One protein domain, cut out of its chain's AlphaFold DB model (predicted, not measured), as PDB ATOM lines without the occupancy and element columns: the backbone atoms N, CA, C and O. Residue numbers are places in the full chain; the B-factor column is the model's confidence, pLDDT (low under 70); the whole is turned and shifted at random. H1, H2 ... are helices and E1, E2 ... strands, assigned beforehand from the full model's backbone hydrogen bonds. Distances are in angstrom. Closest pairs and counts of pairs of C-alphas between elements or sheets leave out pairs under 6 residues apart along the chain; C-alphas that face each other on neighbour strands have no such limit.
ATOM      1  N   GLU A   3      24.331  42.756  64.153       92.19
ATOM      2  CA  GLU A   3      23.674  43.575  65.194       92.19
ATOM      3  C   GLU A   3      22.181  43.830  64.936       92.19
ATOM      4  O   GLU A   3      21.432  44.160  65.852       92.19
ATOM      5  N   GLY A   4      21.752  43.713  63.678       93.12
ATOM      6  CA  GLY A   4      20.357  43.872  63.294       93.12
ATOM      7  C   GLY A   4      19.531  42.591  63.426       93.12
ATOM      8  O   GLY A   4      18.320  42.662  63.260       93.12
ATOM      9  N   GLY A   5      20.166  41.449  63.709       95.00
ATOM     10  CA  GLY A   5      19.499  40.156  63.871       95.00
ATOM     11  C   GLY A   5      19.265  39.373  62.577       95.00
ATOM     12  O   GLY A   5      18.404  38.509  62.559       95.00
ATOM     13  N   MET A   6      19.990  39.664  61.490       96.00
ATOM     14  CA  MET A   6      19.907  38.838  60.274       96.00
ATOM     15  C   MET A   6      20.509  37.444  60.499       96.00
ATOM     16  O   MET A   6      21.526  37.323  61.178       96.00
ATOM     17  N   ASP A   7      19.960  36.428  59.830       96.31
ATOM     18  CA  ASP A   7      20.498  35.056  59.848       96.31
ATOM     19  C   ASP A   7      21.775  34.892  59.005       96.31
ATOM     20  O   ASP A   7      22.535  33.935  59.164       96.31
ATOM     21  N   GLY A   8      22.016  35.821  58.078       96.94
ATOM     22  CA  GLY A   8      23.130  35.735  57.150       96.94
ATOM     23  C   GLY A   8      23.273  36.933  56.219       96.94
ATOM     24  O   GLY A   8      22.576  37.944  56.340       96.94
ATOM     25  N   LEU A   9      24.201  36.818  55.270       96.94
ATOM     26  CA  LEU A   9      24.391  37.767  54.176       96.94
ATOM     27  C   LEU A   9      24.914  37.078  52.911       96.94
ATOM     28  O   LEU A   9      25.533  36.017  52.964       96.94
ATOM     29  N   LEU A  10      24.712  37.731  51.769       97.88
ATOM     30  CA  LEU A  10      25.283  37.351  50.479       97.88
ATOM     31  C   LEU A  10      26.307  38.408  50.049       97.88
ATOM     32  O   LEU A  10      25.953  39.572  49.858       97.88
ATOM     33  N   LEU A  11      27.567  38.007  49.877       97.31
ATOM     34  CA  LEU A  11      28.600  38.843  49.270       97.31
ATOM     35  C   LEU A  11      28.498  38.752  47.755       97.31
ATOM     36  O   LEU A  11      28.736  37.696  47.169       97.31
ATOM     37  N   GLN A  12      28.167  39.876  47.130       96.19
ATOM     38  CA  GLN A  12      27.890  39.941  45.706       96.19
ATOM     39  C   GLN A  12      28.735  41.013  45.023       96.19
ATOM     40  O   GLN A  12      28.847  42.135  45.517       96.19
ATOM     41  N   THR A  13      29.285  40.700  43.851       94.94
ATOM     42  CA  THR A  13      29.904  41.724  42.999       94.94
ATOM     43  C   THR A  13      28.840  42.592  42.323       94.94
ATOM     44  O   THR A  13      27.760  42.111  41.969       94.94
ATOM     45  N   VAL A  14      29.150  43.876  42.119       88.69
ATOM     46  CA  VAL A  14      28.262  44.848  41.457       88.69
ATOM     47  C   VAL A  14      29.051  45.673  40.430       88.69
ATOM     48  O   VAL A  14      29.320  46.856  40.615       88.69
ATOM     49  N   ASP A  15      29.436  45.032  39.330       80.94
ATOM     50  CA  ASP A  15      30.025  45.643  38.143       80.94
ATOM     51  C   ASP A  15      28.955  46.060  37.117       80.94
ATOM     52  O   ASP A  15      27.827  45.563  37.096       80.94
ATOM     53  N   ARG A  16      29.328  46.972  36.209       83.12
ATOM     54  CA  ARG A  16      28.452  47.405  35.103       83.12
ATOM     55  C   ARG A  16      28.322  46.346  34.003       83.12
ATOM     56  O   ARG A  16      27.261  46.206  33.394       83.12
ATOM     57  N   VAL A  17      29.405  45.626  33.717       85.94
ATOM     58  CA  VAL A  17      29.504  44.660  32.613       85.94
ATOM     59  C   VAL A  17      30.063  43.350  33.140       85.94
ATOM     60  O   VAL A  17      31.082  43.351  33.825       85.94
ATOM     61  N   TYR A  18      29.402  42.249  32.790       89.50
ATOM     62  CA  TYR A  18      29.795  40.899  33.176       89.50
ATOM     63  C   TYR A  18      29.983  40.008  31.958       89.50
ATOM     64  O   TYR A  18      29.361  40.228  30.918       89.50
ATOM     65  N   SER A  19      30.802  38.973  32.128       91.75
ATOM     66  CA  SER A  19      30.797  37.823  31.232       91.75
ATOM     67  C   SER A  19      29.479  37.055  31.365       91.75
ATOM     68  O   SER A  19      28.879  36.999  32.443       91.75
ATOM     69  N   VAL A  20      29.030  36.475  30.254       93.94
ATOM     70  CA  VAL A  20      27.893  35.540  30.219       93.94
ATOM     71  C   VAL A  20      28.322  34.083  30.389       93.94
ATOM     72  O   VAL A  20      27.472  33.209  30.540       93.94
ATOM     73  N   ARG A  21      29.631  33.821  30.348       95.44
ATOM     74  CA  ARG A  21      30.211  32.496  30.569       95.44
ATOM     75  C   ARG A  21      30.373  32.240  32.063       95.44
ATOM     76  O   ARG A  21      30.394  33.175  32.863       95.44
ATOM     77  N   ASP A  22      30.527  30.971  32.418       96.75
ATOM     78  CA  ASP A  22      30.957  30.574  33.756       96.75
ATOM     79  C   ASP A  22      32.469  30.790  33.919       96.75
ATOM     80  O   ASP A  22      33.274  29.859  33.904       96.75
ATOM     81  N   ASP A  23      32.866  32.061  33.988       94.00
ATOM     82  CA  ASP A  23      34.244  32.485  34.198       94.00
ATOM     83  C   ASP A  23      34.335  33.760  35.049       94.00
ATOM     84  O   ASP A  23      33.379  34.513  35.240       94.00
ATOM     85  N   SER A  24      35.516  33.991  35.618       95.12
ATOM     86  CA  SER A  24      35.812  35.233  36.320       95.12
ATOM     87  C   SER A  24      37.292  35.565  36.248       95.12
ATOM     88  O   SER A  24      38.142  34.676  36.222       95.12
ATOM     89  N   ASP A  25      37.593  36.860  36.254       94.75
ATOM     90  CA  ASP A  25      38.961  37.349  36.371       94.75
ATOM     91  C   ASP A  25      39.603  36.844  37.683       94.75
ATOM     92  O   ASP A  25      38.986  36.989  38.748       94.75
ATOM     93  N   PRO A  26      40.829  36.287  37.657       96.44
ATOM     94  CA  PRO A  26      41.495  35.790  38.859       96.44
ATOM     95  C   PRO A  26      41.626  36.827  39.981       96.44
ATOM     96  O   PRO A  26      41.519  36.466  41.152       96.44
ATOM     97  N   ALA A  27      41.802  38.113  39.658       96.38
ATOM     98  CA  ALA A  27      41.847  39.177  40.656       96.38
ATOM     99  C   ALA A  27      40.487  39.371  41.340       96.38
ATOM    100  O   ALA A  27      40.446  39.625  42.543       96.38
ATOM    101  N   ARG A  28      39.370  39.185  40.618       95.94
ATOM    102  CA  ARG A  28      38.020  39.212  41.210       95.94
ATOM    103  C   ARG A  28      37.815  38.032  42.156       95.94
ATOM    104  O   ARG A  28      37.321  38.231  43.263       95.94
ATOM    105  N   VAL A  29      38.243  36.830  41.766       97.62
ATOM    106  CA  VAL A  29      38.186  35.636  42.632       97.62
ATOM    107  C   VAL A  29      39.043  35.828  43.888       97.62
ATOM    108  O   VAL A  29      38.575  35.569  44.998       97.62
ATOM    109  N   ALA A  30      40.268  36.338  43.736       98.31
ATOM    110  CA  ALA A  30      41.167  36.616  44.854       98.31
ATOM    111  C   ALA A  30      40.587  37.676  45.804       98.31
ATOM    112  O   ALA A  30      40.542  37.454  47.014       98.31
ATOM    113  N   ALA A  31      40.076  38.788  45.268       97.94
ATOM    114  CA  ALA A  31      39.455  39.844  46.065       97.94
ATOM    115  C   ALA A  31      38.230  39.329  46.833       97.94
ATOM    116  O   ALA A  31      38.123  39.548  48.038       97.94
ATOM    117  N   MET A  32      37.340  38.587  46.167       98.25
ATOM    118  CA  MET A  32      36.168  37.989  46.812       98.25
ATOM    119  C   MET A  32      36.553  36.967  47.884       98.25
ATOM    120  O   MET A  32      35.876  36.891  48.904       98.25
ATOM    121  N   SER A  33      37.659  36.237  47.705       98.62
ATOM    122  CA  SER A  33      38.189  35.320  48.725       98.62
ATOM    123  C   SER A  33      38.664  36.059  49.972       98.62
ATOM    124  O   SER A  33      38.304  35.672  51.080       98.62
ATOM    125  N   VAL A  34      39.416  37.151  49.806       98.56
ATOM    126  CA  VAL A  34      39.874  37.977  50.935       98.56
ATOM    127  C   VAL A  34      38.686  38.599  51.671       98.56
ATOM    128  O   VAL A  34      38.610  38.516  52.893       98.56
ATOM    129  N   LEU A  35      37.726  39.168  50.934       98.25
ATOM    130  CA  LEU A  35      36.537  39.787  51.525       98.25
ATOM    131  C   LEU A  35      35.658  38.767  52.258       98.25
ATOM    132  O   LEU A  35      35.229  39.030  53.376       98.25
ATOM    133  N   ALA A  36      35.404  37.603  51.655       98.38
ATOM    134  CA  ALA A  36      34.606  36.561  52.292       98.38
ATOM    135  C   ALA A  36      35.288  36.000  53.545       98.38
ATOM    136  O   ALA A  36      34.608  35.798  54.548       98.38
ATOM    137  N   HIS A  37      36.612  35.818  53.521       98.25
ATOM    138  CA  HIS A  37      37.372  35.404  54.699       98.25
ATOM    139  C   HIS A  37      37.257  36.416  55.849       98.25
ATOM    140  O   HIS A  37      36.960  36.027  56.975       98.25
ATOM    141  N   GLU A  38      37.427  37.709  55.557       98.12
ATOM    142  CA  GLU A  38      37.322  38.775  56.560       98.12
ATOM    143  C   GLU A  38      35.911  38.851  57.163       98.12
ATOM    144  O   GLU A  38      35.738  38.896  58.380       98.12
ATOM    145  N   VAL A  39      34.883  38.797  56.312       97.31
ATOM    146  CA  VAL A  39      33.482  38.835  56.753       97.31
ATOM    147  C   VAL A  39      33.136  37.623  57.614       97.31
ATOM    148  O   VAL A  39      32.476  37.779  58.643       97.31
ATOM    149  N   LEU A  40      33.598  36.428  57.239       96.81
ATOM    150  CA  LEU A  40      33.426  35.219  58.046       96.81
ATOM    151  C   LEU A  40      34.140  35.332  59.398       96.81
ATOM    152  O   LEU A  40      33.550  34.981  60.414       96.81
ATOM    153  N   GLY A  41      35.362  35.876  59.432       96.44
ATOM    154  CA  GLY A  41      36.129  36.074  60.668       96.44
ATOM    155  C   GLY A  41      35.460  37.014  61.678       96.44
ATOM    156  O   GLY A  41      35.681  36.882  62.880       96.44
ATOM    157  N   GLN A  42      34.610  37.927  61.203       95.44
ATOM    158  CA  GLN A  42      33.817  38.839  62.038       95.44
ATOM    159  C   GLN A  42      32.398  38.326  62.334       95.44
ATOM    160  O   GLN A  42      31.660  38.947  63.103       95.44
ATOM    161  N   SER A  43      31.985  37.219  61.717       96.38
ATOM    162  CA  SER A  43      30.634  36.677  61.854       96.38
ATOM    163  C   SER A  43      30.544  35.703  63.037       96.38
ATOM    164  O   SER A  43      31.457  34.904  63.249       96.38
ATOM    165  N   PRO A  44      29.452  35.724  63.822       96.62
ATOM    166  CA  PRO A  44      29.257  34.745  64.883       96.62
ATOM    167  C   PRO A  44      28.990  33.349  64.304       96.62
ATOM    168  O   PRO A  44      28.563  33.192  63.157       96.62
ATOM    169  N   ALA A  45      29.197  32.315  65.122       94.19
ATOM    170  CA  ALA A  45      28.880  30.944  64.737       94.19
ATOM    171  C   ALA A  45      27.400  30.812  64.330       94.19
ATOM    172  O   ALA A  45      26.514  31.296  65.030       94.19
ATOM    173  N   GLY A  46      27.145  30.142  63.205       92.88
ATOM    174  CA  GLY A  46      25.799  29.945  62.660       92.88
ATOM    175  C   GLY A  46      25.300  31.061  61.736       92.88
ATOM    176  O   GLY A  46      24.298  30.850  61.061       92.88
ATOM    177  N   PHE A  47      25.998  32.197  61.635       97.50
ATOM    178  CA  PHE A  47      25.648  33.248  60.677       97.50
ATOM    179  C   PHE A  47      26.035  32.827  59.252       97.50
ATOM    180  O   PHE A  47      27.211  32.613  58.947       97.50
ATOM    181  N   ALA A  48      25.043  32.683  58.373       97.81
ATOM    182  CA  ALA A  48      25.252  32.160  57.029       97.81
ATOM    183  C   ALA A  48      25.874  33.223  56.112       97.81
ATOM    184  O   ALA A  48      25.266  34.254  55.830       97.81
ATOM    185  N   VAL A  49      27.069  32.963  55.590       98.56
ATOM    186  CA  VAL A  49      27.696  33.815  54.572       98.56
ATOM    187  C   VAL A  49      27.657  33.084  53.245       98.56
ATOM    188  O   VAL A  49      28.100  31.940  53.156       98.56
ATOM    189  N   GLY A  50      27.148  33.748  52.213       98.50
ATOM    190  CA  GLY A  50      27.171  33.241  50.850       98.50
ATOM    191  C   GLY A  50      27.943  34.128  49.893       98.50
ATOM    192  O   GLY A  50      28.265  35.277  50.204       98.50
ATOM    193  N   VAL A  51      28.222  33.592  48.707       98.69
ATOM    194  CA  VAL A  51      28.997  34.275  47.664       98.69
ATOM    195  C   VAL A  51      28.262  34.238  46.329       98.69
ATOM    196  O   VAL A  51      27.740  33.205  45.918       98.69
ATOM    197  N   GLN A  52      28.264  35.364  45.622       98.06
ATOM    198  CA  GLN A  52      27.830  35.444  44.234       98.06
ATOM    199  C   GLN A  52      28.740  36.385  43.448       98.06
ATOM    200  O   GLN A  52      28.697  37.611  43.568       98.06
ATOM    201  N   ILE A  53      29.560  35.796  42.591       97.50
ATOM    202  CA  ILE A  53      30.278  36.530  41.564       97.50
ATOM    203  C   ILE A  53      29.351  36.619  40.360       97.50
ATOM    204  O   ILE A  53      29.133  35.653  39.630       97.50
ATOM    205  N   MET A  54      28.780  37.803  40.186       94.69
ATOM    206  CA  MET A  54      27.896  38.090  39.071       94.69
ATOM    207  C   MET A  54      28.680  38.044  37.747       94.69
ATOM    208  O   MET A  54      29.881  38.300  37.694       94.69
ATOM    209  N   ARG A  55      28.032  37.750  36.625       86.38
ATOM    210  CA  ARG A  55      26.634  37.321  36.508       86.38
ATOM    211  C   ARG A  55      26.536  35.796  36.652       86.38
ATOM    212  O   ARG A  55      26.005  35.280  37.625       86.38
ATOM    213  N   HIS A  56      27.156  35.066  35.729       93.00
ATOM    214  CA  HIS A  56      27.073  33.607  35.661       93.00
ATOM    215  C   HIS A  56      28.342  32.879  36.151       93.00
ATOM    216  O   HIS A  56      28.551  31.721  35.817       93.00
ATOM    217  N   ALA A  57      29.193  33.520  36.963       96.94
ATOM    218  CA  ALA A  57      30.451  32.927  37.433       96.94
ATOM    219  C   ALA A  57      30.231  31.966  38.625       96.94
ATOM    220  O   ALA A  57      30.717  32.185  39.744       96.94
ATOM    221  N   VAL A  58      29.452  30.910  38.398       98.31
ATOM    222  CA  VAL A  58      29.036  29.926  39.408       98.31
ATOM    223  C   VAL A  58      30.230  29.126  39.920       98.31
ATOM    224  O   VAL A  58      30.409  29.016  41.134       98.31
ATOM    225  N   SER A  59      31.094  28.632  39.030       98.38
ATOM    226  CA  SER A  59      32.293  27.875  39.416       98.38
ATOM    227  C   SER A  59      33.253  28.735  40.235       98.38
ATOM    228  O   SER A  59      33.763  28.298  41.267       98.38
ATOM    229  N   ALA A  60      33.442  29.999  39.849       98.31
ATOM    230  CA  ALA A  60      34.248  30.938  40.625       98.31
ATOM    231  C   ALA A  60      33.645  31.197  42.018       98.31
ATOM    232  O   ALA A  60      34.365  31.184  43.015       98.31
ATOM    233  N   SER A  61      32.324  31.368  42.104       98.69
ATOM    234  CA  SER A  61      31.617  31.569  43.378       98.69
ATOM    235  C   SER A  61      31.735  30.351  44.300       98.69
ATOM    236  O   SER A  61      32.018  30.509  45.486       98.69
ATOM    237  N   LEU A  62      31.598  29.139  43.750       98.81
ATOM    238  CA  LEU A  62      31.803  27.878  44.472       98.81
ATOM    239  C   LEU A  62      33.241  27.739  44.976       98.81
ATOM    240  O   LEU A  62      33.447  27.298  46.106       98.81
ATOM    241  N   ALA A  63      34.226  28.141  44.168       98.69
ATOM    242  CA  ALA A  63      35.630  28.142  44.567       98.69
ATOM    243  C   ALA A  63      35.848  29.037  45.790       98.69
ATOM    244  O   ALA A  63      36.382  28.571  46.794       98.69
ATOM    245  N   VAL A  64      35.375  30.290  45.727       98.81
ATOM    246  CA  VAL A  64      35.477  31.243  46.841       98.81
ATOM    247  C   VAL A  64      34.789  30.690  48.083       98.81
ATOM    248  O   VAL A  64      35.401  30.662  49.146       98.81
ATOM    249  N   ALA A  65      33.547  30.215  47.962       98.81
ATOM    250  CA  ALA A  65      32.802  29.697  49.103       98.81
ATOM    251  C   ALA A  65      33.514  28.508  49.765       98.81
ATOM    252  O   ALA A  65      33.698  28.488  50.981       98.81
ATOM    253  N   LYS A  66      34.001  27.558  48.958       98.62
ATOM    254  CA  LYS A  66      34.718  26.380  49.452       98.62
ATOM    255  C   LYS A  66      36.002  26.736  50.200       98.62
ATOM    256  O   LYS A  66      36.262  26.136  51.239       98.62
ATOM    257  N   VAL A  67      36.816  27.655  49.673       98.38
ATOM    258  CA  VAL A  67      38.124  27.969  50.280       98.38
ATOM    259  C   VAL A  67      38.007  28.855  51.516       98.38
ATOM    260  O   VAL A  67      38.869  28.780  52.386       98.38
ATOM    261  N   THR A  68      36.962  29.681  51.612       98.44
ATOM    262  CA  THR A  68      36.764  30.569  52.768       98.44
ATOM    263  C   THR A  68      35.906  29.951  53.864       98.44
ATOM    264  O   THR A  68      36.028  30.363  55.014       98.44
ATOM    265  N   GLY A  69      35.081  28.951  53.535       97.94
ATOM    266  CA  GLY A  69      34.108  28.357  54.454       97.94
ATOM    267  C   GLY A  69      32.724  29.012  54.399       97.94
ATOM    268  O   GLY A  69      31.927  28.817  55.314       97.94
ATOM    269  N   ALA A  70      32.424  29.781  53.347       98.50
ATOM    270  CA  ALA A  70      31.074  30.277  53.100       98.50
ATOM    271  C   ALA A  70      30.124  29.099  52.808       98.50
ATOM    272  O   ALA A  70      30.521  28.090  52.221       98.50
ATOM    273  N   THR A  71      28.864  29.212  53.220       98.44
ATOM    274  CA  THR A  71      27.942  28.070  53.287       98.44
ATOM    275  C   THR A  71      27.019  27.947  52.084       98.44
ATOM    276  O   THR A  71      26.444  26.881  51.881       98.44
ATOM    277  N   PHE A  72      26.895  28.991  51.260       98.81
ATOM    278  CA  PHE A  72      26.061  28.942  50.061       98.81
ATOM    279  C   PHE A  72      26.576  29.820  48.912       98.81
ATOM    280  O   PHE A  72      27.356  30.756  49.094       98.81
ATOM    281  N   VAL A  73      26.097  29.528  47.708       98.75
ATOM    282  CA  VAL A  73      26.292  30.316  46.490       98.75
ATOM    283  C   VAL A  73      24.939  30.599  45.862       98.75
ATOM    284  O   VAL A  73      24.094  29.709  45.782       98.75
ATOM    285  N   ARG A  74      24.745  31.826  45.371       98.12
ATOM    286  CA  ARG A  74      23.616  32.153  44.494       98.12
ATOM    287  C   ARG A  74      24.073  32.115  43.038       98.12
ATOM    288  O   ARG A  74      25.059  32.755  42.682       98.12
ATOM    289  N   ALA A  75      23.360  31.365  42.207       97.50
ATOM    290  CA  ALA A  75      23.628  31.224  40.785       97.50
ATOM    291  C   ALA A  75      22.483  31.817  39.964       97.50
ATOM    292  O   ALA A  75      21.322  31.462  40.164       97.50
ATOM    293  N   ASP A  76      22.819  32.665  38.993       94.38
ATOM    294  CA  ASP A  76      21.824  33.273  38.104       94.38
ATOM    295  C   ASP A  76      21.161  32.254  37.166       94.38
ATOM    296  O   ASP A  76      20.057  32.485  36.699       94.38
ATOM    297  N   ALA A  77      21.827  31.141  36.853       95.75
ATOM    298  CA  ALA A  77      21.280  30.081  36.012       95.75
ATOM    299  C   ALA A  77      22.002  28.756  36.297       95.75
ATOM    300  O   ALA A  77      23.205  28.750  36.547       95.75
ATOM    301  N   LEU A  78      21.281  27.636  36.214       98.00
ATOM    302  CA  LEU A  78      21.855  26.277  36.205       98.00
ATOM    303  C   LEU A  78      21.247  25.398  35.100       98.00
ATOM    304  O   LEU A  78      21.838  24.407  34.691       98.00
ATOM    305  N   VAL A  79      20.062  25.755  34.608       97.38
ATOM    306  CA  VAL A  79      19.338  25.045  33.551       97.38
ATOM    307  C   VAL A  79      18.800  26.046  32.539       97.38
ATOM    308  O   VAL A  79      18.625  27.213  32.876       97.38
ATOM    309  N   GLY A  80      18.486  25.578  31.331       96.19
ATOM    310  CA  GLY A  80      17.865  26.404  30.298       96.19
ATOM    311  C   GLY A  80      18.813  27.459  29.745       96.19
ATOM    312  O   GLY A  80      19.986  27.184  29.526       96.19
ATOM    313  N   ALA A  81      18.275  28.648  29.500       96.88
ATOM    314  CA  ALA A  81      19.019  29.828  29.091       96.88
ATOM    315  C   ALA A  81      18.214  31.083  29.452       96.88
ATOM    316  O   ALA A  81      16.989  31.020  29.599       96.88
ATOM    317  N   THR A  82      18.892  32.225  29.559       97.00
ATOM    318  CA  THR A  82      18.259  33.533  29.783       97.00
ATOM    319  C   THR A  82      18.946  34.612  28.945       97.00
ATOM    320  O   THR A  82      20.175  34.648  28.837       97.00
ATOM    321  N   LEU A  83      18.154  35.497  28.334       96.00
ATOM    322  CA  LEU A  83      18.670  36.667  27.625       96.00
ATOM    323  C   LEU A  83      18.831  37.823  28.610       96.00
ATOM    324  O   LEU A  83      17.883  38.212  29.294       96.00
ATOM    325  N   THR A  84      20.024  38.406  28.646       94.38
ATOM    326  CA  THR A  84      20.375  39.485  29.572       94.38
ATOM    327  C   THR A  84      20.887  40.709  28.819       94.38
ATOM    328  O   THR A  84      21.164  40.652  27.621       94.38
ATOM    329  N   THR A  85      21.098  41.818  29.532       92.69
ATOM    330  CA  THR A  85      21.767  43.010  28.977       92.69
ATOM    331  C   THR A  85      23.201  42.740  28.511       92.69
ATOM    332  O   THR A  85      23.766  43.556  27.793       92.69
ATOM    333  N   HIS A  86      23.804  41.627  28.940       93.12
ATOM    334  CA  HIS A  86      25.173  41.228  28.602       93.12
ATOM    335  C   HIS A  86      25.225  40.156  27.501       93.12
ATOM    336  O   HIS A  86      26.310  39.822  27.036       93.12
ATOM    337  N   GLY A  87      24.070  39.645  27.061       95.25
ATOM    338  CA  GLY A  87      23.947  38.563  26.081       95.25
ATOM    339  C   GLY A  87      23.237  37.328  26.639       95.25
ATOM    340  O   GLY A  87      22.601  37.384  27.698       95.25
ATOM    341  N   TRP A  88      23.330  36.226  25.898       96.81
ATOM    342  CA  TRP A  88      22.783  34.924  26.278       96.81
ATOM    343  C   TRP A  88      23.634  34.264  27.358       96.81
ATOM    344  O   TRP A  88      24.834  34.084  27.168       96.81
ATOM    345  N   VAL A  89      23.001  33.902  28.472       97.44
ATOM    346  CA  VAL A  89      23.577  33.019  29.490       97.44
ATOM    347  C   VAL A  89      23.015  31.620  29.259       97.44
ATOM    348  O   VAL A  89      21.801  31.423  29.346       97.44
ATOM    349  N   GLU A  90      23.902  30.672  28.966       96.50
ATOM    350  CA  GLU A  90      23.595  29.276  28.633       96.50
ATOM    351  C   GLU A  90      24.382  28.355  29.589       96.50
ATOM    352  O   GLU A  90      25.526  28.008  29.292       96.50
ATOM    353  N   PRO A  91      23.834  28.013  30.772       96.56
ATOM    354  CA  PRO A  91      24.540  27.215  31.772       96.56
ATOM    355  C   PRO A  91      24.848  25.789  31.301       96.56
ATOM    356  O   PRO A  91      23.960  25.063  30.850       96.56
ATOM    357  N   ASP A  92      26.080  25.338  31.542       97.50
ATOM    358  CA  ASP A  92      26.459  23.924  31.468       97.50
ATOM    359  C   ASP A  92      26.420  23.301  32.874       97.50
ATOM    360  O   ASP A  92      27.378  23.355  33.651       97.50
ATOM    361  N   SER A  93      25.276  22.700  33.219       98.00
ATOM    362  CA  SER A  93      25.104  22.033  34.518       98.00
ATOM    363  C   SER A  93      26.086  20.880  34.739       98.00
ATOM    364  O   SER A  93      26.511  20.666  35.872       98.00
ATOM    365  N   LEU A  94      26.493  20.155  33.690       98.38
ATOM    366  CA  LEU A  94      27.462  19.069  33.833       98.38
ATOM    367  C   LEU A  94      28.829  19.631  34.219       98.38
ATOM    368  O   LEU A  94      29.459  19.105  35.142       98.38
ATOM    369  N   GLN A  95      29.271  20.700  33.555       98.31
ATOM    370  CA  GLN A  95      30.530  21.371  33.874       98.31
ATOM    371  C   GLN A  95      30.524  21.912  35.309       98.31
ATOM    372  O   GLN A  95      31.428  21.582  36.084       98.31
ATOM    373  N   ILE A  96      29.485  22.666  35.686       98.50
ATOM    374  CA  ILE A  96      29.352  23.266  37.024       98.50
ATOM    375  C   ILE A  96      29.356  22.180  38.107       98.50
ATOM    376  O   ILE A  96      30.112  22.269  39.075       98.50
ATOM    377  N   MET A  97      28.557  21.121  37.944       98.62
ATOM    378  CA  MET A  97      28.455  20.061  38.954       98.62
ATOM    379  C   MET A  97      29.708  19.182  39.015       98.62
ATOM    380  O   MET A  97      30.103  18.752  40.103       98.62
ATOM    381  N   THR A  98      30.377  18.955  37.880       98.75
ATOM    382  CA  THR A  98      31.676  18.266  37.843       98.75
ATOM    383  C   THR A  98      32.721  19.061  38.614       98.75
ATOM    384  O   THR A  98      33.422  18.491  39.452       98.75
ATOM    385  N   TYR A  99      32.787  20.376  38.393       98.69
ATOM    386  CA  TYR A  99      33.692  21.256  39.125       98.69
ATOM    387  C   TYR A  99      33.359  21.295  40.621       98.69
ATOM    388  O   TYR A  99      34.237  21.022  41.441       98.69
ATOM    389  N   ARG A 100      32.085  21.526  40.986       98.62
ATOM    390  CA  ARG A 100      31.597  21.526  42.380       98.62
ATOM    391  C   ARG A 100      32.022  20.264  43.129       98.62
ATOM    392  O   ARG A 100      32.487  20.347  44.265       98.62
ATOM    393  N   LYS A 101      31.898  19.099  42.486       98.69
ATOM    394  CA  LYS A 101      32.346  17.818  43.042       98.69
ATOM    395  C   LYS A 101      33.869  17.735  43.146       98.69
ATOM    396  O   LYS A 101      34.364  17.291  44.176       98.69
ATOM    397  N   ALA A 102      34.599  18.149  42.109       98.75
ATOM    398  CA  ALA A 102      36.060  18.073  42.059       98.75
ATOM    399  C   ALA A 102      36.745  18.892  43.163       98.75
ATOM    400  O   ALA A 102      37.775  18.466  43.678       98.75
ATOM    401  N   ILE A 103      36.158  20.025  43.557       98.62
ATOM    402  CA  ILE A 103      36.655  20.856  44.666       98.62
ATOM    403  C   ILE A 103      36.022  20.506  46.023       98.62
ATOM    404  O   ILE A 103      36.167  21.258  46.983       98.62
ATOM    405  N   GLU A 104      35.279  19.399  46.114       98.56
ATOM    406  CA  GLU A 104      34.588  18.954  47.333       98.56
ATOM    407  C   GLU A 104      33.632  20.013  47.925       98.56
ATOM    408  O   GLU A 104      33.515  20.166  49.145       98.56
ATOM    409  N   ALA A 105      32.939  20.765  47.064       98.62
ATOM    410  CA  ALA A 105      31.994  21.826  47.432       98.62
ATOM    411  C   ALA A 105      30.525  21.365  47.419       98.62
ATOM    412  O   ALA A 105      29.606  22.177  47.326       98.62
ATOM    413  N   MET A 106      30.270  20.057  47.531       98.31
ATOM    414  CA  MET A 106      28.900  19.532  47.648       98.31
ATOM    415  C   MET A 106      28.218  19.932  48.967       98.31
ATOM    416  O   MET A 106      27.001  19.893  49.042       98.31
ATOM    417  N   GLY A 107      28.986  20.334  49.986       98.06
ATOM    418  CA  GLY A 107      28.457  20.884  51.241       98.06
ATOM    419  C   GLY A 107      28.167  22.391  51.217       98.06
ATOM    420  O   GLY A 107      27.700  22.916  52.218       98.06
ATOM    421  N   VAL A 108      28.469  23.090  50.116       98.75
ATOM    422  CA  VAL A 108      28.094  24.499  49.911       98.75
ATOM    423  C   VAL A 108      26.761  24.515  49.176       98.75
ATOM    424  O   VAL A 108      26.714  24.024  48.050       98.75
ATOM    425  N   ASP A 109      25.704  25.059  49.774       98.75
ATOM    426  CA  ASP A 109      24.366  25.106  49.170       98.75
ATOM    427  C   ASP A 109      24.374  25.920  47.862       98.75
ATOM    428  O   ASP A 109      24.863  27.049  47.821       98.75
ATOM    429  N   LEU A 110      23.801  25.379  46.785       98.75
ATOM    430  CA  LEU A 110      23.642  26.062  45.502       98.75
ATOM    431  C   LEU A 110      22.197  26.544  45.329       98.75
ATOM    432  O   LEU A 110      21.291  25.758  45.039       98.75
ATOM    433  N   ILE A 111      21.991  27.850  45.493       98.81
ATOM    434  CA  ILE A 111      20.698  28.530  45.376       98.81
ATOM    435  C   ILE A 111      20.567  29.086  43.956       98.81
ATOM    436  O   ILE A 111      21.312  29.983  43.570       98.81
ATOM    437  N   VAL A 112      19.630  28.566  43.167       98.62
ATOM    438  CA  VAL A 112      19.546  28.869  41.726       98.62
ATOM    439  C   VAL A 112      18.351  29.755  41.408       98.62
ATOM    440  O   VAL A 112      17.221  29.397  41.726       98.62
ATOM    441  N   ASP A 113      18.569  30.872  40.718       98.38
ATOM    442  CA  ASP A 113      17.491  31.686  40.153       98.38
ATOM    443  C   ASP A 113      16.742  30.897  39.063       98.38
ATOM    444  O   ASP A 113      17.331  30.394  38.107       98.38
ATOM    445  N   VAL A 114      15.421  30.771  39.219       98.31
ATOM    446  CA  VAL A 114      14.554  30.027  38.281       98.31
ATOM    447  C   VAL A 114      13.487  30.904  37.636       98.31
ATOM    448  O   VAL A 114      12.972  30.556  36.575       98.31
ATOM    449  N   ASP A 115      13.178  32.046  38.253       97.94
ATOM    450  CA  ASP A 115      12.303  33.089  37.711       97.94
ATOM    451  C   ASP A 115      12.455  34.382  38.535       97.94
ATOM    452  O   ASP A 115      11.795  34.573  39.564       97.94
ATOM    453  N   SER A 116      13.373  35.253  38.118       96.50
ATOM    454  CA  SER A 116      13.792  36.448  38.858       96.50
ATOM    455  C   SER A 116      14.119  37.624  37.921       96.50
ATOM    456  O   SER A 116      13.955  37.560  36.706       96.50
ATOM    457  N   MET A 117      14.638  38.721  38.481       92.81
ATOM    458  CA  MET A 117      15.199  39.833  37.700       92.81
ATOM    459  C   MET A 117      16.508  39.493  36.960       92.81
ATOM    460  O   MET A 117      16.984  40.296  36.156       92.81
ATOM    461  N   HIS A 118      17.126  38.346  37.250       93.31
ATOM    462  CA  HIS A 118      18.366  37.884  36.616       93.31
ATOM    463  C   HIS A 118      18.146  36.682  35.697       93.31
ATOM    464  O   HIS A 118      18.933  36.483  34.770       93.31
ATOM    465  N   TYR A 119      17.047  35.949  35.885       97.19
ATOM    466  CA  TYR A 119      16.729  34.770  35.096       97.19
ATOM    467  C   TYR A 119      15.279  34.750  34.638       97.19
ATOM    468  O   TYR A 119      14.354  34.834  35.447       97.19
ATOM    469  N   ARG A 120      15.082  34.525  33.341       96.31
ATOM    470  CA  ARG A 120      13.794  34.117  32.791       96.31
ATOM    471  C   ARG A 120      14.018  33.055  31.731       96.31
ATOM    472  O   ARG A 120      14.862  33.233  30.858       96.31
ATOM    473  N   TRP A 121      13.236  31.979  31.800       97.00
ATOM    474  CA  TRP A 121      13.336  30.872  30.856       97.00
ATOM    475  C   TRP A 121      13.199  31.357  29.411       97.00
ATOM    476  O   TRP A 121      12.207  31.986  29.033       97.00
ATOM    477  N   ALA A 122      14.200  31.037  28.600       94.38
ATOM    478  CA  ALA A 122      14.209  31.331  27.181       94.38
ATOM    479  C   ALA A 122      13.561  30.200  26.380       94.38
ATOM    480  O   ALA A 122      14.223  29.330  25.822       94.38
ATOM    481  N   GLY A 123      12.234  30.212  26.335       89.44
ATOM    482  CA  GLY A 123      11.455  29.262  25.553       89.44
ATOM    483  C   GLY A 123       9.961  29.383  25.841       89.44
ATOM    484  O   GLY A 123       9.580  30.014  26.830       89.44
ATOM    485  N   PRO A 124       9.108  28.809  24.982       89.25
ATOM    486  CA  PRO A 124       7.671  28.821  25.203       89.25
ATOM    487  C   PRO A 124       7.280  27.913  26.379       89.25
ATOM    488  O   PRO A 124       7.925  26.897  26.635       89.25
ATOM    489  N   ASP A 125       6.195  28.291  27.057       85.69
ATOM    490  CA  ASP A 125       5.359  27.431  27.909       85.69
ATOM    491  C   ASP A 125       6.016  26.724  29.113       85.69
ATOM    492  O   ASP A 125       5.403  25.835  29.709       85.69
ATOM    493  N   GLU A 126       7.223  27.114  29.535       95.69
ATOM    494  CA  GLU A 126       7.802  26.591  30.776       95.69
ATOM    495  C   GLU A 126       7.367  27.432  31.980       95.69
ATOM    496  O   GLU A 126       7.431  28.663  31.970       95.69
ATOM    497  N   THR A 127       6.917  26.754  33.035       97.50
ATOM    498  CA  THR A 127       6.441  27.418  34.253       97.50
ATOM    499  C   THR A 127       7.568  27.545  35.272       97.50
ATOM    500  O   THR A 127       8.497  26.735  35.274       97.50
ATOM    501  N   THR A 128       7.467  28.499  36.199       98.19
ATOM    502  CA  THR A 128       8.453  28.703  37.273       98.19
ATOM    503  C   THR A 128       8.774  27.408  38.029       98.19
ATOM    504  O   THR A 128       9.936  27.049  38.214       98.19
ATOM    505  N   GLY A 129       7.752  26.638  38.403       98.44
ATOM    506  CA  GLY A 129       7.896  25.346  39.065       98.44
ATOM    507  C   GLY A 129       8.441  24.239  38.159       98.44
ATOM    508  O   GLY A 129       9.085  23.309  38.644       98.44
ATOM    509  N   GLY A 130       8.220  24.323  36.844       98.31
ATOM    510  CA  GLY A 130       8.844  23.429  35.870       98.31
ATOM    511  C   GLY A 130      10.353  23.650  35.778       98.31
ATOM    512  O   GLY A 130      11.114  22.684  35.881       98.31
ATOM    513  N   VAL A 131      10.788  24.914  35.696       98.50
ATOM    514  CA  VAL A 131      12.211  25.291  35.774       98.50
ATOM    515  C   VAL A 131      12.811  24.855  37.111       98.50
ATOM    516  O   VAL A 131      13.856  24.207  37.124       98.50
ATOM    517  N   ALA A 132      12.122  25.116  38.228       98.69
ATOM    518  CA  ALA A 132      12.573  24.712  39.561       98.69
ATOM    519  C   ALA A 132      12.801  23.203  39.680       98.69
ATOM    520  O   ALA A 132      13.849  22.771  40.159       98.69
ATOM    521  N   ARG A 133      11.863  22.388  39.178       98.50
ATOM    522  CA  ARG A 133      12.010  20.926  39.165       98.50
ATOM    523  C   ARG A 133      13.260  20.490  38.399       98.50
ATOM    524  O   ARG A 133      13.946  19.571  38.838       98.50
ATOM    525  N   ARG A 134      13.558  21.130  37.263       98.12
ATOM    526  CA  ARG A 134      14.766  20.843  36.468       98.12
ATOM    527  C   ARG A 134      16.034  21.256  37.209       98.12
ATOM    528  O   ARG A 134      16.968  20.467  37.247       98.12
ATOM    529  N   ALA A 135      16.049  22.442  37.817       98.50
ATOM    530  CA  ALA A 135      17.188  22.927  38.598       98.50
ATOM    531  C   ALA A 135      17.522  21.973  39.759       98.50
ATOM    532  O   ALA A 135      18.668  21.554  39.898       98.50
ATOM    533  N   VAL A 136      16.515  21.550  40.531       98.50
ATOM    534  CA  VAL A 136      16.697  20.576  41.624       98.50
ATOM    535  C   VAL A 136      17.186  19.226  41.095       98.50
ATOM    536  O   VAL A 136      18.098  18.637  41.666       98.50
ATOM    537  N   MET A 137      16.645  18.749  39.967       98.19
ATOM    538  CA  MET A 137      17.069  17.488  39.342       98.19
ATOM    539  C   MET A 137      18.561  17.469  38.979       98.19
ATOM    540  O   MET A 137      19.180  16.409  39.047       98.19
ATOM    541  N   VAL A 138      19.136  18.615  38.601       98.12
ATOM    542  CA  VAL A 138      20.562  18.724  38.248       98.12
ATOM    543  C   VAL A 138      21.450  19.176  39.413       98.12
ATOM    544  O   VAL A 138      22.643  19.377  39.212       98.12
ATOM    545  N   GLY A 139      20.906  19.297  40.630       97.62
ATOM    546  CA  GLY A 139      21.692  19.524  41.847       97.62
ATOM    547  C   GLY A 139      21.611  20.923  42.461       97.62
ATOM    548  O   GLY A 139      22.507  21.286  43.221       97.62
ATOM    549  N   ALA A 140      20.573  21.711  42.158       98.56
ATOM    550  CA  ALA A 140      20.244  22.886  42.966       98.56
ATOM    551  C   ALA A 140      19.729  22.459  44.351       98.56
ATOM    552  O   ALA A 140      18.818  21.634  44.445       98.56
ATOM    553  N   ASP A 141      20.267  23.058  45.413       98.69
ATOM    554  CA  ASP A 141      19.880  22.756  46.798       98.69
ATOM    555  C   ASP A 141      18.715  23.638  47.285       98.69
ATOM    556  O   ASP A 141      18.000  23.287  48.230       98.69
ATOM    557  N   ALA A 142      18.520  24.781  46.626       98.75
ATOM    558  CA  ALA A 142      17.357  25.651  46.743       98.75
ATOM    559  C   ALA A 142      17.124  26.393  45.419       98.75
ATOM    560  O   ALA A 142      18.020  26.508  44.579       98.75
ATOM    561  N   VAL A 143      15.921  26.926  45.241       98.81
ATOM    562  CA  VAL A 143      15.563  27.746  44.082       98.81
ATOM    563  C   VAL A 143      15.155  29.139  44.514       98.81
ATOM    564  O   VAL A 143      14.632  29.344  45.607       98.81
ATOM    565  N   CYS A 144      15.387  30.099  43.636       98.62
ATOM    566  CA  CYS A 144      15.189  31.503  43.896       98.62
ATOM    567  C   CYS A 144      14.191  32.095  42.899       98.62
ATOM    568  O   CYS A 144      14.328  31.947  41.679       98.62
ATOM    569  N   VAL A 145      13.166  32.759  43.432       98.56
ATOM    570  CA  VAL A 145      12.129  33.442  42.648       98.56
ATOM    571  C   VAL A 145      12.024  34.896  43.075       98.56
ATOM    572  O   VAL A 145      12.256  35.240  44.231       98.56
ATOM    573  N   ALA A 146      11.661  35.777  42.150       97.94
ATOM    574  CA  ALA A 146      11.399  37.171  42.472       97.94
ATOM    575  C   ALA A 146      10.317  37.749  41.559       97.94
ATOM    576  O   ALA A 146      10.218  37.422  40.371       97.94
ATOM    577  N   HIS A 147       9.510  38.644  42.117       98.06
ATOM    578  CA  HIS A 147       8.612  39.491  41.348       98.06
ATOM    579  C   HIS A 147       8.283  40.770  42.140       98.06
ATOM    580  O   HIS A 147       8.150  40.684  43.360       98.06
ATOM    581  N   PRO A 148       8.170  41.950  41.494       97.00
ATOM    582  CA  PRO A 148       7.812  43.196  42.181       97.00
ATOM    583  C   PRO A 148       6.384  43.191  42.739       97.00
ATOM    584  O   PRO A 148       6.133  43.768  43.792       97.00
ATOM    585  N   ASP A 149       5.456  42.538  42.040       97.69
ATOM    586  CA  ASP A 149       4.111  42.275  42.555       97.69
ATOM    587  C   ASP A 149       4.124  41.088  43.530       97.69
ATOM    588  O   ASP A 149       4.612  40.006  43.192       97.69
ATOM    589  N   ARG A 150       3.581  41.308  44.733       97.12
ATOM    590  CA  ARG A 150       3.566  40.328  45.829       97.12
ATOM    591  C   ARG A 150       2.752  39.086  45.474       97.12
ATOM    592  O   ARG A 150       3.185  37.975  45.770       97.12
ATOM    593  N   ASP A 151       1.586  39.262  44.868       97.75
ATOM    594  CA  ASP A 151       0.662  38.156  44.621       97.75
ATOM    595  C   ASP A 151       1.184  37.266  43.481       97.75
ATOM    596  O   ASP A 151       1.072  36.041  43.530       97.75
ATOM    597  N   GLU A 152       1.857  37.858  42.492       98.31
ATOM    598  CA  GLU A 152       2.653  37.139  41.496       98.31
ATOM    599  C   GLU A 152       3.816  36.366  42.127       98.31
ATOM    600  O   GLU A 152       4.008  35.195  41.796       98.31
ATOM    601  N   ALA A 153       4.566  36.970  43.057       98.31
ATOM    602  CA  ALA A 153       5.640  36.271  43.763       98.31
ATOM    603  C   ALA A 153       5.103  35.034  44.505       98.31
ATOM    604  O   ALA A 153       5.641  33.939  44.341       98.31
ATOM    605  N   LEU A 154       3.991  35.170  45.234       98.31
ATOM    606  CA  LEU A 154       3.331  34.048  45.912       98.31
ATOM    607  C   LEU A 154       2.820  32.988  44.928       98.31
ATOM    608  O   LEU A 154       2.924  31.789  45.195       98.31
ATOM    609  N   ARG A 155       2.326  33.388  43.752       98.50
ATOM    610  CA  ARG A 155       1.892  32.433  42.722       98.50
ATOM    611  C   ARG A 155       3.055  31.638  42.134       98.50
ATOM    612  O   ARG A 155       2.905  30.436  41.906       98.50
ATOM    613  N   LYS A 156       4.214  32.278  41.934       98.44
ATOM    614  CA  LYS A 156       5.464  31.603  41.552       98.44
ATOM    615  C   LYS A 156       5.879  30.586  42.615       98.44
ATOM    616  O   LYS A 156       6.110  29.427  42.278       98.44
ATOM    617  N   VAL A 157       5.894  30.986  43.891       98.56
ATOM    618  CA  VAL A 157       6.189  30.095  45.033       98.56
ATOM    619  C   VAL A 157       5.241  28.891  45.041       98.56
ATOM    620  O   VAL A 157       5.696  27.748  45.092       98.56
ATOM    621  N   ALA A 158       3.934  29.114  44.892       98.44
ATOM    622  CA  ALA A 158       2.939  28.043  44.853       98.44
ATOM    623  C   ALA A 158       3.125  27.082  43.660       98.44
ATOM    624  O   ALA A 158       2.911  25.874  43.799       98.44
ATOM    625  N   ASP A 159       3.531  27.572  42.481       98.62
ATOM    626  CA  ASP A 159       3.875  26.700  41.346       98.62
ATOM    627  C   ASP A 159       5.126  25.857  41.627       98.62
ATOM    628  O   ASP A 159       5.127  24.659  41.323       98.62
ATOM    629  N   VAL A 160       6.148  26.433  42.270       98.69
ATOM    630  CA  VAL A 160       7.335  25.683  42.716       98.69
ATOM    631  C   VAL A 160       6.945  24.580  43.691       98.69
ATOM    632  O   VAL A 160       7.255  23.421  43.426       98.69
ATOM    633  N   ARG A 161       6.194  24.884  44.756       98.06
ATOM    634  CA  ARG A 161       5.761  23.873  45.740       98.06
ATOM    635  C   ARG A 161       4.938  22.751  45.103       98.06
ATOM    636  O   ARG A 161       5.079  21.592  45.478       98.06
ATOM    637  N   ARG A 162       4.117  23.063  44.095       98.19
ATOM    638  CA  ARG A 162       3.326  22.055  43.371       98.19
ATOM    639  C   ARG A 162       4.182  21.139  42.492       98.19
ATOM    640  O   ARG A 162       3.895  19.948  42.403       98.19
ATOM    641  N   ARG A 163       5.180  21.680  41.785       98.12
ATOM    642  CA  ARG A 163       5.958  20.935  40.770       98.12
ATOM    643  C   ARG A 163       7.289  20.381  41.284       98.12
ATOM    644  O   ARG A 163       7.828  19.460  40.670       98.12
ATOM    645  N   ALA A 164       7.800  20.927  42.381       97.25
ATOM    646  CA  ALA A 164       9.037  20.552  43.054       97.25
ATOM    647  C   ALA A 164       8.828  20.602  44.588       97.25
ATOM    648  O   ALA A 164       9.408  21.449  45.263       97.25
ATOM    649  N   PRO A 165       7.996  19.710  45.163       93.25
ATOM    650  CA  PRO A 165       7.530  19.806  46.554       93.25
ATOM    651  C   PRO A 165       8.626  19.738  47.628       93.25
ATOM    652  O   PRO A 165       8.394  20.177  48.747       93.25
ATOM    653  N   GLY A 166       9.814  19.219  47.304       91.06
ATOM    654  CA  GLY A 166      10.972  19.206  48.207       91.06
ATOM    655  C   GLY A 166      11.929  20.391  48.045       91.06
ATOM    656  O   GLY A 166      12.931  20.454  48.748       91.06
ATOM    657  N   ALA A 167      11.674  21.304  47.103       97.25
ATOM    658  CA  ALA A 167      12.562  22.434  46.859       97.25
ATOM    659  C   ALA A 167      12.418  23.481  47.968       97.25
ATOM    660  O   ALA A 167      11.306  23.942  48.239       97.25
ATOM    661  N   ARG A 168      13.550  23.901  48.547       98.50
ATOM    662  CA  ARG A 168      13.629  25.133  49.339       98.50
ATOM    663  C   ARG A 168      13.460  26.334  48.409       98.50
ATOM    664  O   ARG A 168      14.090  26.372  47.350       98.50
ATOM    665  N   VAL A 169      12.617  27.292  48.776       98.69
ATOM    666  CA  VAL A 169      12.273  28.463  47.965       98.69
ATOM    667  C   VAL A 169      12.739  29.729  48.668       98.69
ATOM    668  O   VAL A 169      12.250  30.057  49.745       98.69
ATOM    669  N   ILE A 170      13.657  30.446  48.030       98.62
ATOM    670  CA  ILE A 170      14.221  31.709  48.508       98.62
ATOM    671  C   ILE A 170      13.695  32.857  47.642       98.62
ATOM    672  O   ILE A 170      13.581  32.737  46.421       98.62
ATOM    673  N   LEU A 171      13.380  33.997  48.253       98.44
ATOM    674  CA  LEU A 171      13.013  35.203  47.512       98.44
ATOM    675  C   LEU A 171      14.260  35.985  47.099       98.44
ATOM    676  O   LEU A 171      15.059  36.395  47.935       98.44
ATOM    677  N   GLY A 172      14.416  36.224  45.799       96.50
ATOM    678  CA  GLY A 172      15.597  36.861  45.208       96.50
ATOM    679  C   GLY A 172      15.594  38.384  45.180       96.50
ATOM    680  O   GLY A 172      16.517  38.971  44.612       96.50
ATOM    681  N   GLY A 173      14.551  39.018  45.721       94.62
ATOM    682  CA  GLY A 173      14.380  40.468  45.735       94.62
ATOM    683  C   GLY A 173      12.936  40.897  46.001       94.62
ATOM    684  O   GLY A 173      12.050  40.067  46.190       94.62
ATOM    685  N   PHE A 174      12.708  42.213  45.997       97.12
ATOM    686  CA  PHE A 174      11.405  42.874  46.209       97.12
ATOM    687  C   PHE A 174      10.743  42.665  47.583       97.12
ATOM    688  O   PHE A 174       9.627  43.137  47.815       97.12
ATOM    689  N   VAL A 175      11.448  42.049  48.529       97.62
ATOM    690  CA  VAL A 175      11.040  42.002  49.935       97.62
ATOM    691  C   VAL A 175      11.328  43.346  50.605       97.62
ATOM    692  O   VAL A 175      12.381  43.952  50.401       97.62
ATOM    693  N   ASN A 176      10.368  43.827  51.388       97.62
ATOM    694  CA  ASN A 176      10.444  45.047  52.180       97.62
ATOM    695  C   ASN A 176       9.574  44.930  53.440       97.62
ATOM    696  O   ASN A 176       8.793  43.993  53.591       97.62
ATOM    697  N   HIS A 177       9.665  45.912  54.336       97.19
ATOM    698  CA  HIS A 177       8.919  45.925  55.600       97.19
ATOM    699  C   HIS A 177       7.396  45.779  55.438       97.19
ATOM    700  O   HIS A 177       6.744  45.256  56.329       97.19
ATOM    701  N   GLY A 178       6.812  46.214  54.319       97.25
ATOM    702  CA  GLY A 178       5.367  46.134  54.084       97.25
ATOM    703  C   GLY A 178       4.869  44.776  53.582       97.25
ATOM    704  O   GLY A 178       3.668  44.519  53.639       97.25
ATOM    705  N   ASN A 179       5.752  43.908  53.078       97.50
ATOM    706  CA  ASN A 179       5.364  42.612  52.507       97.50
ATOM    707  C   ASN A 179       6.105  41.403  53.102       97.50
ATOM    708  O   ASN A 179       5.695  40.274  52.834       97.50
ATOM    709  N   ALA A 180       7.142  41.623  53.917       97.62
ATOM    710  CA  ALA A 180       8.016  40.571  54.428       97.62
ATOM    711  C   ALA A 180       7.263  39.463  55.169       97.62
ATOM    712  O   ALA A 180       7.439  38.304  54.816       97.62
ATOM    713  N   ALA A 181       6.379  39.800  56.116       96.31
ATOM    714  CA  ALA A 181       5.630  38.800  56.883       96.31
ATOM    715  C   ALA A 181       4.803  37.864  55.984       96.31
ATOM    716  O   ALA A 181       4.868  36.648  56.120       96.31
ATOM    717  N   ALA A 182       4.067  38.420  55.017       95.88
ATOM    718  CA  ALA A 182       3.234  37.630  54.109       95.88
ATOM    719  C   ALA A 182       4.064  36.759  53.154       95.88
ATOM    720  O   ALA A 182       3.678  35.640  52.839       95.88
ATOM    721  N   LEU A 183       5.196  37.278  52.675       97.88
ATOM    722  CA  LEU A 183       6.071  36.567  51.748       97.88
ATOM    723  C   LEU A 183       6.882  35.459  52.439       97.88
ATOM    724  O   LEU A 183       7.022  34.365  51.891       97.88
ATOM    725  N   LEU A 184       7.404  35.722  53.638       96.81
ATOM    726  CA  LEU A 184       8.218  34.772  54.403       96.81
ATOM    727  C   LEU A 184       7.387  33.714  55.134       96.81
ATOM    728  O   LEU A 184       7.922  32.660  55.448       96.81
ATOM    729  N   ALA A 185       6.078  33.917  55.310       96.06
ATOM    730  CA  ALA A 185       5.177  32.852  55.759       96.06
ATOM    731  C   ALA A 185       5.097  31.667  54.772       96.06
ATOM    732  O   ALA A 185       4.809  30.546  55.180       96.06
ATOM    733  N   GLU A 186       5.369  31.903  53.483       96.81
ATOM    734  CA  GLU A 186       5.222  30.911  52.407       96.81
ATOM    735  C   GLU A 186       6.573  30.451  51.814       96.81
ATOM    736  O   GLU A 186       6.623  29.599  50.916       96.81
ATOM    737  N   THR A 187       7.692  31.010  52.286       97.62
ATOM    738  CA  THR A 187       9.037  30.786  51.727       97.62
ATOM    739  C   THR A 187      10.050  30.397  52.798       97.62
ATOM    740  O   THR A 187       9.818  30.582  53.984       97.62
ATOM    741  N   ASP A 188      11.177  29.824  52.377       97.81
ATOM    742  CA  ASP A 188      12.222  29.323  53.281       97.81
ATOM    743  C   ASP A 188      13.292  30.386  53.592       97.81
ATOM    744  O   ASP A 188      14.233  30.128  54.339       97.81
ATOM    745  N   GLY A 189      13.181  31.578  52.997       97.62
ATOM    746  CA  GLY A 189      14.095  32.693  53.217       97.62
ATOM    747  C   GLY A 189      14.014  33.762  52.128       97.62
ATOM    748  O   GLY A 189      13.303  33.625  51.130       97.62
ATOM    749  N   ALA A 190      14.772  34.844  52.301       98.00
ATOM    750  CA  ALA A 190      14.829  35.939  51.341       98.00
ATOM    751  C   ALA A 190      16.189  36.641  51.337       98.00
ATOM    752  O   ALA A 190      16.782  36.892  52.384       98.00
ATOM    753  N   PHE A 191      16.628  37.060  50.153       97.69
ATOM    754  CA  PHE A 191      17.667  38.066  49.995       97.69
ATOM    755  C   PHE A 191      17.032  39.455  49.999       97.69
ATOM    756  O   PHE A 191      16.217  39.791  49.134       97.69
ATOM    757  N   VAL A 192      17.422  40.279  50.971       97.12
ATOM    758  CA  VAL A 192      16.869  41.622  51.173       97.12
ATOM    759  C   VAL A 192      17.993  42.649  51.139       97.12
ATOM    760  O   VAL A 192      19.048  42.447  51.734       97.12
ATOM    761  N   SER A 193      17.786  43.744  50.409       94.38
ATOM    762  CA  SER A 193      18.817  44.764  50.198       94.38
ATOM    763  C   SER A 193      18.237  46.177  50.255       94.38
ATOM    764  O   SER A 193      18.381  46.849  51.270       94.38
ATOM    765  N   GLY A 194      17.511  46.621  49.224       94.00
ATOM    766  CA  GLY A 194      17.130  48.033  49.074       94.00
ATOM    767  C   GLY A 194      16.394  48.663  50.265       94.00
ATOM    768  O   GLY A 194      16.674  49.806  50.608       94.00
ATOM    769  N   CYS A 195      15.494  47.942  50.946       95.56
ATOM    770  CA  CYS A 195      14.757  48.506  52.088       95.56
ATOM    771  C   CYS A 195      15.603  48.663  53.364       95.56
ATOM    772  O   CYS A 195      15.173  49.361  54.286       95.56
ATOM    773  N   LEU A 196      16.779  48.030  53.418       96.19
ATOM    774  CA  LEU A 196      17.714  48.075  54.545       96.19
ATOM    775  C   LEU A 196      18.647  49.286  54.485       96.19
ATOM    776  O   LEU A 196      19.321  49.578  55.468       96.19
ATOM    777  N   MET A 197      18.735  49.948  53.330       94.81
ATOM    778  CA  MET A 197      19.651  51.066  53.128       94.81
ATOM    779  C   MET A 197      19.169  52.322  53.854       94.81
ATOM    780  O   MET A 197      17.966  52.582  53.948       94.81
ATOM    781  N   ASP A 198      20.135  53.108  54.318       92.75
ATOM    782  CA  ASP A 198      19.921  54.491  54.717       92.75
ATOM    783  C   ASP A 198      19.535  55.303  53.462       92.75
ATOM    784  O   ASP A 198      20.329  55.360  52.514       92.75
ATOM    785  N   PRO A 199      18.331  55.905  53.414       90.12
ATOM    786  CA  PRO A 199      17.893  56.697  52.268       90.12
ATOM    787  C   PRO A 199      18.763  57.938  52.023       90.12
ATOM    788  O   PRO A 199      18.842  58.387  50.881       90.12
ATOM    789  N   GLU A 200      19.433  58.461  53.052       92.81
ATOM    790  CA  GLU A 200      20.278  59.654  52.950       92.81
ATOM    791  C   GLU A 200      21.724  59.307  52.555       92.81
ATOM    792  O   GLU A 200      22.416  60.131  51.960       92.81
ATOM    793  N   ASN A 201      22.192  58.083  52.846       90.50
ATOM    794  CA  ASN A 201      23.589  57.670  52.633       90.50
ATOM    795  C   ASN A 201      23.758  56.283  51.971       90.50
ATOM    796  O   ASN A 201      24.483  55.428  52.499       90.50
ATOM    797  N   PRO A 202      23.162  56.012  50.796       85.81
ATOM    798  CA  PRO A 202      23.372  54.741  50.104       85.81
ATOM    799  C   PRO A 202      24.850  54.570  49.678       85.81
ATOM    800  O   PRO A 202      25.492  55.544  49.281       85.81
ATOM    801  N   PRO A 203      25.428  53.350  49.722       87.50
ATOM    802  CA  PRO A 203      24.791  52.060  49.997       87.50
ATOM    803  C   PRO A 203      24.889  51.620  51.474       87.50
ATOM    804  O   PRO A 203      24.845  50.418  51.750       87.50
ATOM    805  N   ARG A 204      25.082  52.542  52.432       92.00
ATOM    806  CA  ARG A 204      25.147  52.165  53.854       92.00
ATOM    807  C   ARG A 204      23.810  51.581  54.299       92.00
ATOM    808  O   ARG A 204      22.751  52.071  53.917       92.00
ATOM    809  N   VAL A 205      23.876  50.531  55.108       93.44
ATOM    810  CA  VAL A 205      22.696  49.924  55.731       93.44
ATOM    811  C   VAL A 205      22.412  50.573  57.075       93.44
ATOM    812  O   VAL A 205      23.338  50.934  57.801       93.44
ATOM    813  N   ASP A 206      21.133  50.680  57.401       95.12
ATOM    814  CA  ASP A 206      20.628  51.219  58.656       95.12
ATOM    815  C   ASP A 206      20.265  50.056  59.606       95.12
ATOM    816  O   ASP A 206      19.358  49.267  59.301       95.12
ATOM    817  N   PRO A 207      20.956  49.911  60.753       94.50
ATOM    818  CA  PRO A 207      20.662  48.873  61.737       94.50
ATOM    819  C   PRO A 207      19.215  48.876  62.245       94.50
ATOM    820  O   PRO A 207      18.672  47.798  62.498       94.50
ATOM    821  N   ASP A 208      18.568  50.039  62.359       95.56
ATOM    822  CA  ASP A 208      17.186  50.144  62.842       95.56
ATOM    823  C   ASP A 208      16.206  49.570  61.816       95.56
ATOM    824  O   ASP A 208      15.270  48.843  62.163       95.56
ATOM    825  N   ARG A 209      16.463  49.813  60.525       97.00
ATOM    826  CA  ARG A 209      15.694  49.201  59.432       97.00
ATOM    827  C   ARG A 209      15.860  47.689  59.401       97.00
ATOM    828  O   ARG A 209      14.882  46.995  59.131       97.00
ATOM    829  N   ILE A 210      17.060  47.178  59.674       97.19
ATOM    830  CA  ILE A 210      17.288  45.731  59.759       97.19
ATOM    831  C   ILE A 210      16.494  45.141  60.931       97.19
ATOM    832  O   ILE A 210      15.705  44.227  60.700       97.19
ATOM    833  N   ARG A 211      16.619  45.704  62.144       97.19
ATOM    834  CA  ARG A 211      15.895  45.216  63.336       97.19
ATOM    835  C   ARG A 211      14.388  45.193  63.116       97.19
ATOM    836  O   ARG A 211      13.757  44.165  63.327       97.19
ATOM    837  N   ARG A 212      13.829  46.271  62.558       97.00
ATOM    838  CA  ARG A 212      12.401  46.336  62.225       97.00
ATOM    839  C   ARG A 212      11.972  45.244  61.242       97.00
ATOM    840  O   ARG A 212      10.866  44.726  61.352       97.00
ATOM    841  N   LEU A 213      12.797  44.925  60.241       97.56
ATOM    842  CA  LEU A 213      12.474  43.852  59.295       97.56
ATOM    843  C   LEU A 213      12.458  42.492  60.001       97.56
ATOM    844  O   LEU A 213      11.519  41.726  59.814       97.56
ATOM    845  N   VAL A 214      13.476  42.221  60.817       96.44
ATOM    846  CA  VAL A 214      13.620  40.983  61.596       96.44
ATOM    847  C   VAL A 214      12.438  40.805  62.560       96.44
ATOM    848  O   VAL A 214      11.834  39.736  62.599       96.44
ATOM    849  N   GLU A 215      12.013  41.870  63.244       96.12
ATOM    850  CA  GLU A 215      10.835  41.861  64.126       96.12
ATOM    851  C   GLU A 215       9.534  41.515  63.384       96.12
ATOM    852  O   GLU A 215       8.735  40.713  63.868       96.12
ATOM    853  N   ILE A 216       9.337  42.076  62.183       96.12
ATOM    854  CA  ILE A 216       8.176  41.784  61.324       96.12
ATOM    855  C   ILE A 216       8.143  40.305  60.923       96.12
ATOM    856  O   ILE A 216       7.066  39.720  60.830       96.12
ATOM    857  N   VAL A 217       9.307  39.702  60.668       93.81
ATOM    858  CA  VAL A 217       9.419  38.306  60.219       93.81
ATOM    859  C   VAL A 217       9.226  37.323  61.371       93.81
ATOM    860  O   VAL A 217       8.531  36.325  61.203       93.81
ATOM    861  N   HIS A 218       9.789  37.603  62.547       88.31
ATOM    862  CA  HIS A 218       9.672  36.715  63.708       88.31
ATOM    863  C   HIS A 218       8.407  36.945  64.548       88.31
ATOM    864  O   HIS A 218       8.182  36.218  65.515       88.31
ATOM    865  N   GLY A 219       7.569  37.922  64.187       75.00
ATOM    866  CA  GLY A 219       6.310  38.198  64.880       75.00
ATOM    867  C   GLY A 219       6.500  38.790  66.277       75.00
ATOM    868  O   GLY A 219       5.683  38.545  67.161       75.00
TER     869      GLY A 219
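What this domain is: This is residues 3 to 219 of the 221 residues of an uncharacterized protein of Rhodococcus imtechensis RKJ300 = JCM 13270 (UniProt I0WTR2). Six parallel strands form a sheet curled like part of a barrel, left open between E1 and E8, with H1, H2, H4 and H5 along its outside: two layers, helices on one face of a sheet. H3 packs on H2, the hairpin of E4 and E5 lies beyond the last residues of E3, and H7 packs on H6 on the E8 side. The printed part has 217 residues, with seven named helices and eight named strands in the order E1 H1 E2 H2 E3 E4 E5 H3 E6 H4 E7 H5 E8 H6 H7, and its class is mixed, helices and strands. The large sheet runs E1 E2 E3 E6 E7 E8; E4 and E5 are antiparallel. The whole is compact, with a radius of gyration of the C-alphas of 16.7 A, and spans 43 by 40 by 31 A.

How they stand to each other: The strongly twisted large sheet runs E1, residues 8 to 12, E2, 48 to 52, E3, 72 to 75, E6, 109 to 115, E7, 142 to 145, and E8, 168 to 171. Within hydrogen-bond range are N 9 and O 48 at 2.8 A, N 51 and O 72 at 3.0 A, N 73 and O 109 at 2.8 A, N 144 and O 112 at 2.7 A, and N 143 and O 168 at 2.8 A. Residues 170 to 171 of E8 also pair, parallel, with residues 189 to 190. H1, residues 26 to 41, is over E2 and only just over E1, with 3 C-alphas there; H2, 58 to 68, is over E2 and E3 at a height over the sheet of 8.5 A. H4, 128 to 137, is over E6 and E7 at a height of 8.7 A, on the same face as H2; H5, 150 to 163, is over E7. The strand-helix-strand units E1, H1, E2; E2, H2, E3; E6, H4, E7; and E7, H5, E8, each a helix between parallel neighbour strands, have right-handed crossovers. H1 and H2 touch at a steep tilt of 42 degrees, the closest C-alphas being those of His 37 and Thr 68, 5.2 A apart. H4 and H5 touch at a steep tilt of 44 degrees, with the C-alphas of Gly 129 and Val 160 closest, 3.7 A apart. H3, residues 93 to 102, is not on the sheet but touches H2 at a shallow tilt of 19 degrees, with Ser 59 and Ile 96 closest, their C-alphas 6.0 A apart. H6, residues 180 to 184, touches residues 213 to 217 of H7, 207 to 218; the C-alphas of Ala 181 and Val 217 are closest, 5.1 A apart. In the hairpin of E4, residues 82 to 84, and E5, 87 to 89, N 84 and O 87 are 2.9 A apart. In all seven helices every O i to N i+4 pair is within hydrogen-bond range.

Where its parts are: E1 begins at C-alpha 8 (23.130, 35.735, 57.150), and H7 ends at C-alpha 218 (9.672, 36.715, 63.708). From first to last C-alpha H1 measures 22.5 A, H5 20.2 A, E6 18.5 A and H7 16.5 A.

The domain as a whole: The C-alphas farthest apart, of Gln 42 and Pro 124, are 46.3 A apart. The printed part has no cut; the links E1 to H1, E6 to H4 and H6 to H7 are long. No printed residue is under 70 in pLDDT.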